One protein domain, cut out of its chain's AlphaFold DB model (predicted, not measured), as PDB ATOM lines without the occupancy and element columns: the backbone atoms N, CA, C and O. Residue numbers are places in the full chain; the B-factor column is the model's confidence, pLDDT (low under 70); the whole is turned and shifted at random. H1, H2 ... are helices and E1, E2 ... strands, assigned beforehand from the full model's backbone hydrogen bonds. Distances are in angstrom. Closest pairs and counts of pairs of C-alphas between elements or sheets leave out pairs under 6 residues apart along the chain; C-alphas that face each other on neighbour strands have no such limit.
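Overview. This is residues 39 to 87 of the 92 residues of an uncharacterized protein of Nanoarchaeota archaeon (UniProt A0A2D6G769). A small hairpin of two strands, E2 and E3, and the helix H2 that follows it make the length of this domain, and a second short helix, H1, packs beside the place where they join, near both E3 and H2. The short strand E1 lies to one side, near E3. The printed part has 49 residues, with three named strands and two named helices in the order E1, H1, E2, E3, H2; the sheet E2 - E3 is antiparallel, and the class is mixed, helices and strands. The whole is compact, with a radius of gyration of the C-alphas of 9.7 A and spans of 28 by 22 by 16 A.

Arrangement. E1, residues 43 to 45, pairs with no named strand. H1, residues 48 to 55, follows after a tight link; the closest C-alphas of E1 and H1, those of Val 45 and Cys 51, are 7.3 A apart. E2, residues 65 to 68, and E3, residues 71 to 75, form an antiparallel hairpin, their directions at 173 degrees; N 66 and O 73 are 2.8 A apart and N 71 and O 68 3.0 A, both within hydrogen-bond range. E1 and E3 are near each other, with 7 pairs of C-alphas within 10 A. The closest C-alphas of H1 and E3, those of Met 55 and Ile 73, are 7.0 A apart. H2, residues 77 to 85, touches H1, about perpendicular at 84 degrees, with the C-alphas of Cys 52 and Cys 83 closest at 5.4 A. H2 is apart from E1 and E2. In H1 and H2 every O i to N i+4 pair is within hydrogen-bond range.

Along the chain. E1 spans 6.4 A from C-alpha 43 at (21.983, -32.185, 43.668), H1 10.3 A, E2 10.2 A, E3 13.5 A, and H2 12.2 A to C-alpha 85 at (17.607, -8.434, 38.763).

Size, cuts and confidence. The C-alphas farthest apart, those of Asn 70 and Glu 85, are 27.9 A apart. The printed part has no cut and no long link; H1 to E2, with 9 residues between them, is short. The mean pLDDT of the printed part is 85.3, and no printed residue is under 70.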
ATOM      1  N   GLU A  39      18.900 -26.613  43.516       90.88
ATOM      2  CA  GLU A  39      18.980 -28.051  43.407       90.88
ATOM      3  C   GLU A  39      18.778 -28.426  41.941       90.88
ATOM      4  O   GLU A  39      17.744 -28.119  41.357       90.88
ATOM      5  N   ILE A  40      19.764 -29.090  41.349       89.88
ATOM      6  CA  ILE A  40      19.731 -29.558  39.967       89.88
ATOM      7  C   ILE A  40      19.652 -31.079  39.979       89.88
ATOM      8  O   ILE A  40      20.596 -31.753  40.405       89.88
ATOM      9  N   ASN A  41      18.548 -31.647  39.498       90.56
ATOM     10  CA  ASN A  41      18.325 -33.098  39.478       90.56
ATOM     11  C   ASN A  41      18.561 -33.773  40.841       90.56
ATOM     12  O   ASN A  41      19.128 -34.864  40.898       90.56
ATOM     13  N   GLY A  42      18.186 -33.121  41.944       87.19
ATOM     14  CA  GLY A  42      18.435 -33.645  43.292       87.19
ATOM     15  C   GLY A  42      19.778 -33.256  43.916       87.19
ATOM     16  O   GLY A  42      20.037 -33.614  45.062       87.19
ATOM     17  N   ASN A  43      20.652 -32.554  43.188       88.56
ATOM     18  CA  ASN A  43      21.983 -32.185  43.668       88.56
ATOM     19  C   ASN A  43      22.030 -30.711  44.048       88.56
ATOM     20  O   ASN A  43      21.746 -29.849  43.222       88.56
ATOM     21  N   TYR A  44      22.444 -30.433  45.279       89.00
ATOM     22  CA  TYR A  44      22.621 -29.072  45.764       89.00
ATOM     23  C   TYR A  44      23.822 -28.389  45.096       89.00
ATOM     24  O   TYR A  44      24.932 -28.929  45.087       89.00
ATOM     25  N   VAL A  45      23.595 -27.189  44.569       88.44
ATOM     26  CA  VAL A  45      24.577 -26.356  43.879       88.44
ATOM     27  C   VAL A  45      24.625 -24.984  44.568       88.44
ATOM     28  O   VAL A  45      23.703 -24.183  44.397       88.44
ATOM     29  N   PRO A  46      25.695 -24.677  45.327       85.00
ATOM     30  CA  PRO A  46      25.880 -23.390  46.005       85.00
ATOM     31  C   PRO A  46      26.489 -22.315  45.085       85.00
ATOM     32  O   PRO A  46      27.274 -21.481  45.523       85.00
ATOM     33  N   ASP A  47      26.197 -22.374  43.786       84.81
ATOM     34  CA  ASP A  47      26.677 -21.415  42.789       84.81
ATOM     35  C   ASP A  47      25.469 -20.798  42.088       84.81
ATOM     36  O   ASP A  47      24.915 -21.347  41.134       84.81
ATOM     37  N   PHE A  48      25.054 -19.634  42.578       82.12
ATOM     38  CA  PHE A  48      23.903 -18.904  42.064       82.12
ATOM     39  C   PHE A  48      24.078 -18.466  40.598       82.12
ATOM     40  O   PHE A  48      23.095 -18.411  39.860       82.12
ATOM     41  N   HIS A  49      25.304 -18.200  40.125       84.12
ATOM     42  CA  HIS A  49      25.541 -17.862  38.718       84.12
ATOM     43  C   HIS A  49      25.287 -19.068  37.818       84.12
ATOM     44  O   HIS A  49      24.660 -18.930  36.761       84.12
ATOM     45  N   LEU A  50      25.749 -20.247  38.244       85.88
ATOM     46  CA  LEU A  50      25.452 -21.503  37.572       85.88
ATOM     47  C   LEU A  50      23.946 -21.784  37.601       85.88
ATOM     48  O   LEU A  50      23.372 -22.068  36.553       85.88
ATOM     49  N   CYS A  51      23.290 -21.603  38.747       87.00
ATOM     50  CA  CYS A  51      21.843 -21.763  38.885       87.00
ATOM     51  C   CYS A  51      21.063 -20.891  37.898       87.00
ATOM     52  O   CYS A  51      20.290 -21.414  37.096       87.00
ATOM     53  N   CYS A  52      21.321 -19.581  37.870       86.38
ATOM     54  CA  CYS A  52      20.648 -18.672  36.945       86.38
ATOM     55  C   CYS A  52      20.928 -19.010  35.470       86.38
ATOM     56  O   CYS A  52      20.039 -18.896  34.623       86.38
ATOM     57  N   SER A  53      22.154 -19.439  35.150       87.19
ATOM     58  CA  SER A  53      22.543 -19.857  33.797       87.19
ATOM     59  C   SER A  53      21.799 -21.116  33.346       87.19
ATOM     60  O   SER A  53      21.290 -21.169  32.226       87.19
ATOM     61  N   GLU A  54      21.698 -22.124  34.214       87.44
ATOM     62  CA  GLU A  54      20.966 -23.357  33.919       87.44
ATOM     63  C   GLU A  54      19.460 -23.089  33.803       87.44
ATOM     64  O   GLU A  54      18.828 -23.568  32.863       87.44
ATOM     65  N   MET A  55      18.898 -22.243  34.669       86.56
ATOM     66  CA  MET A  55      17.495 -21.824  34.600       86.56
ATOM     67  C   MET A  55      17.159 -21.062  33.314       86.56
ATOM     68  O   MET A  55      16.098 -21.277  32.737       86.56
ATOM     69  N   ALA A  56      18.070 -20.233  32.800       86.25
ATOM     70  CA  ALA A  56      17.869 -19.503  31.544       86.25
ATOM     71  C   ALA A  56      17.766 -20.414  30.301       86.25
ATOM     72  O   ALA A  56      17.382 -19.952  29.223       86.25
ATOM     73  N   LYS A  57      18.105 -21.706  30.425       85.69
ATOM     74  CA  LYS A  57      17.898 -22.710  29.368       85.69
ATOM     75  C   LYS A  57      16.449 -23.195  29.299       85.69
ATOM     76  O   LYS A  57      16.062 -23.802  28.301       85.69
ATOM     77  N   PHE A  58      15.655 -22.950  30.339       85.81
ATOM     78  CA  PHE A  58      14.264 -23.370  30.394       85.81
ATOM     79  C   PHE A  58      13.366 -22.377  29.668       85.81
ATOM     80  O   PHE A  58      13.565 -21.165  29.697       85.81
ATOM     81  N   SER A  59      12.352 -22.917  28.993       79.81
ATOM     82  CA  SER A  59      11.332 -22.092  28.338       79.81
ATOM     83  C   SER A  59      10.366 -21.476  29.345       79.81
ATOM     84  O   SER A  59       9.832 -20.405  29.065       79.81
ATOM     85  N   ASN A  60      10.160 -22.155  30.480       81.44
ATOM     86  CA  ASN A  60       9.414 -21.654  31.620       81.44
ATOM     87  C   ASN A  60       9.927 -22.256  32.948       81.44
ATOM     88  O   ASN A  60      10.331 -23.422  32.978       81.44
ATOM     89  N   CYS A  61       9.868 -21.477  34.022       82.12
ATOM     90  CA  CYS A  61      10.140 -21.838  35.405       82.12
ATOM     91  C   CYS A  61       8.992 -21.316  36.274       82.12
ATOM     92  O   CYS A  61       8.850 -20.112  36.444       82.12
ATOM     93  N   GLU A  62       8.193 -22.187  36.884       82.69
ATOM     94  CA  GLU A  62       7.088 -21.748  37.742       82.69
ATOM     95  C   GLU A  62       7.523 -21.758  39.210       82.69
ATOM     96  O   GLU A  62       7.923 -22.785  39.747       82.69
ATOM     97  N   ASN A  63       7.435 -20.608  39.889       79.88
ATOM     98  CA  ASN A  63       7.735 -20.474  41.325       79.88
ATOM     99  C   ASN A  63       9.119 -21.006  41.762       79.88
ATOM    100  O   ASN A  63       9.263 -21.472  42.892       79.88
ATOM    101  N   GLY A  64      10.134 -20.915  40.897       79.44
ATOM    102  CA  GLY A  64      11.481 -21.424  41.184       79.44
ATOM    103  C   GLY A  64      11.674 -22.908  40.859       79.44
ATOM    104  O   GLY A  64      12.731 -23.455  41.154       79.44
ATOM    105  N   GLU A  65      10.695 -23.559  40.230       88.00
ATOM    106  CA  GLU A  65      10.818 -24.919  39.708       88.00
ATOM    107  C   GLU A  65      10.837 -24.894  38.170       88.00
ATOM    108  O   GLU A  65       9.865 -24.522  37.513       88.00
ATOM    109  N   CYS A  66      11.969 -25.280  37.585       88.69
ATOM    110  CA  CYS A  66      12.150 -25.402  36.142       88.69
ATOM    111  C   CYS A  66      12.229 -26.886  35.784       88.69
ATOM    112  O   CYS A  66      13.117 -27.586  36.271       88.69
ATOM    113  N   VAL A  67      11.322 -27.385  34.942       88.69
ATOM    114  CA  VAL A  67      11.243 -28.819  34.616       88.69
ATOM    115  C   VAL A  67      11.278 -29.043  33.108       88.69
ATOM    116  O   VAL A  67      10.626 -28.352  32.332       88.69
ATOM    117  N   SER A  68      12.066 -30.031  32.705       85.19
ATOM    118  CA  SER A  68      12.209 -30.570  31.356       85.19
ATOM    119  C   SER A  68      12.276 -32.095  31.469       85.19
ATOM    120  O   SER A  68      12.552 -32.612  32.552       85.19
ATOM    121  N   GLU A  69      12.027 -32.827  30.380       83.19
ATOM    122  CA  GLU A  69      11.792 -34.286  30.381       83.19
ATOM    123  C   GLU A  69      12.773 -35.101  31.246       83.19
ATOM    124  O   GLU A  69      12.359 -36.068  31.877       83.19
ATOM    125  N   ASN A  70      14.050 -34.701  31.311       86.06
ATOM    126  CA  ASN A  70      15.088 -35.363  32.113       86.06
ATOM    127  C   ASN A  70      15.896 -34.398  32.995       86.06
ATOM    128  O   ASN A  70      17.011 -34.725  33.404       86.06
ATOM    129  N   TYR A  71      15.394 -33.184  33.225       85.62
ATOM    130  CA  TYR A  71      16.137 -32.169  33.964       85.62
ATOM    131  C   TYR A  71      15.200 -31.316  34.813       85.62
ATOM    132  O   TYR A  71      14.289 -30.689  34.275       85.62
ATOM    133  N   ASN A  72      15.440 -31.264  36.121       90.12
ATOM    134  CA  ASN A  72      14.768 -30.349  37.031       90.12
ATOM    135  C   ASN A  72      15.764 -29.390  37.690       90.12
ATOM    136  O   ASN A  72      16.918 -29.735  37.950       90.12
ATOM    137  N   ILE A  73      15.298 -28.174  37.945       91.38
ATOM    138  CA  ILE A  73      15.956 -27.205  38.809       91.38
ATOM    139  C   ILE A  73      14.929 -26.743  39.823       91.38
ATOM    140  O   ILE A  73      13.813 -26.389  39.448       91.38
ATOM    141  N   ARG A  74      15.311 -26.723  41.094       90.56
ATOM    142  CA  ARG A  74      14.544 -26.098  42.168       90.56
ATOM    143  C   ARG A  74      15.387 -25.028  42.815       90.56
ATOM    144  O   ARG A  74      16.546 -25.258  43.133       90.56
ATOM    145  N   THR A  75      14.817 -23.862  43.022       88.69
ATOM    146  CA  THR A  75      15.493 -22.758  43.682       88.69
ATOM    147  C   THR A  75      14.501 -22.003  44.551       88.69
ATOM    148  O   THR A  75      13.283 -22.141  44.396       88.69
ATOM    149  N   ASP A  76      15.011 -21.235  45.503       85.69
ATOM    150  CA  ASP A  76      14.171 -20.370  46.312       85.69
ATOM    151  C   ASP A  76      13.749 -19.115  45.531       85.69
ATOM    152  O   ASP A  76      14.280 -18.752  44.477       85.69
ATOM    153  N   LYS A  77      12.740 -18.420  46.059       82.38
ATOM    154  CA  LYS A  77      12.250 -17.176  45.449       82.38
ATOM    155  C   LYS A  77      13.300 -16.066  45.460       82.38
ATOM    156  O   LYS A  77      13.185 -15.119  44.685       82.38
ATOM    157  N   GLU A  78      14.280 -16.145  46.352       84.06
ATOM    158  CA  GLU A  78      15.303 -15.118  46.496       84.06
ATOM    159  C   GLU A  78      16.356 -15.218  45.392       84.06
ATOM    160  O   GLU A  78      16.651 -14.215  44.744       84.06
ATOM    161  N   THR A  79      16.822 -16.429  45.093       83.62
ATOM    162  CA  THR A  79      17.703 -16.741  43.963       83.62
ATOM    163  C   THR A  79      16.995 -16.457  42.648       83.62
ATOM    164  O   THR A  79      17.581 -15.856  41.754       83.62
ATOM    165  N   LEU A  80      15.704 -16.786  42.546       82.62
ATOM    166  CA  LEU A  80      14.883 -16.448  41.385       82.62
ATOM    167  C   LEU A  80      14.876 -14.941  41.095       82.62
ATOM    168  O   LEU A  80      15.207 -14.507  39.990       82.62
ATOM    169  N   ARG A  81      14.568 -14.145  42.125       84.00
ATOM    170  CA  ARG A  81      14.579 -12.681  42.057       84.00
ATOM    171  C   ARG A  81      15.974 -12.149  41.731       84.00
ATOM    172  O   ARG A  81      16.103 -11.235  40.923       84.00
ATOM    173  N   TYR A  82      17.018 -12.739  42.307       84.25
ATOM    174  CA  TYR A  82      18.399 -12.382  41.991       84.25
ATOM    175  C   TYR A  82      18.718 -12.598  40.502       84.25
ATOM    176  O   TYR A  82      19.312 -11.726  39.863       84.25
ATOM    177  N   CYS A  83      18.304 -13.731  39.926       83.25
ATOM    178  CA  CYS A  83      18.507 -14.016  38.507       83.25
ATOM    179  C   CYS A  83      17.807 -12.978  37.612       83.25
ATOM    180  O   CYS A  83      18.400 -12.515  36.633       83.25
ATOM    181  N   GLU A  84      16.582 -12.572  37.957       80.12
ATOM    182  CA  GLU A  84      15.851 -11.515  37.246       80.12
ATOM    183  C   GLU A  84      16.564 -10.161  37.325       80.12
ATOM    184  O   GLU A  84      16.811  -9.528  36.298       80.12
ATOM    185  N   GLU A  85      16.943  -9.725  38.531       83.31
ATOM    186  CA  GLU A  85      17.607  -8.434  38.763       83.31
ATOM    187  C   GLU A  85      18.954  -8.334  38.035       83.31
ATOM    188  O   GLU A  85      19.367  -7.252  37.611       83.31
ATOM    189  N   ARG A  86      19.638  -9.470  37.847       80.50
ATOM    190  CA  ARG A  86      20.891  -9.564  37.085       80.50
ATOM    191  C   ARG A  86      20.697  -9.741  35.577       80.50
ATOM    192  O   ARG A  86      21.689  -9.761  34.849       80.50
ATOM    193  N   GLY A  87      19.456  -9.824  35.095       74.88
ATOM    194  CA  GLY A  87      19.131  -9.878  33.669       74.88
ATOM    195  C   GLY A  87      19.324 -11.250  33.021       74.88
ATOM    196  O   GLY A  87      19.497 -11.328  31.802       74.88
TER     197      GLY A  87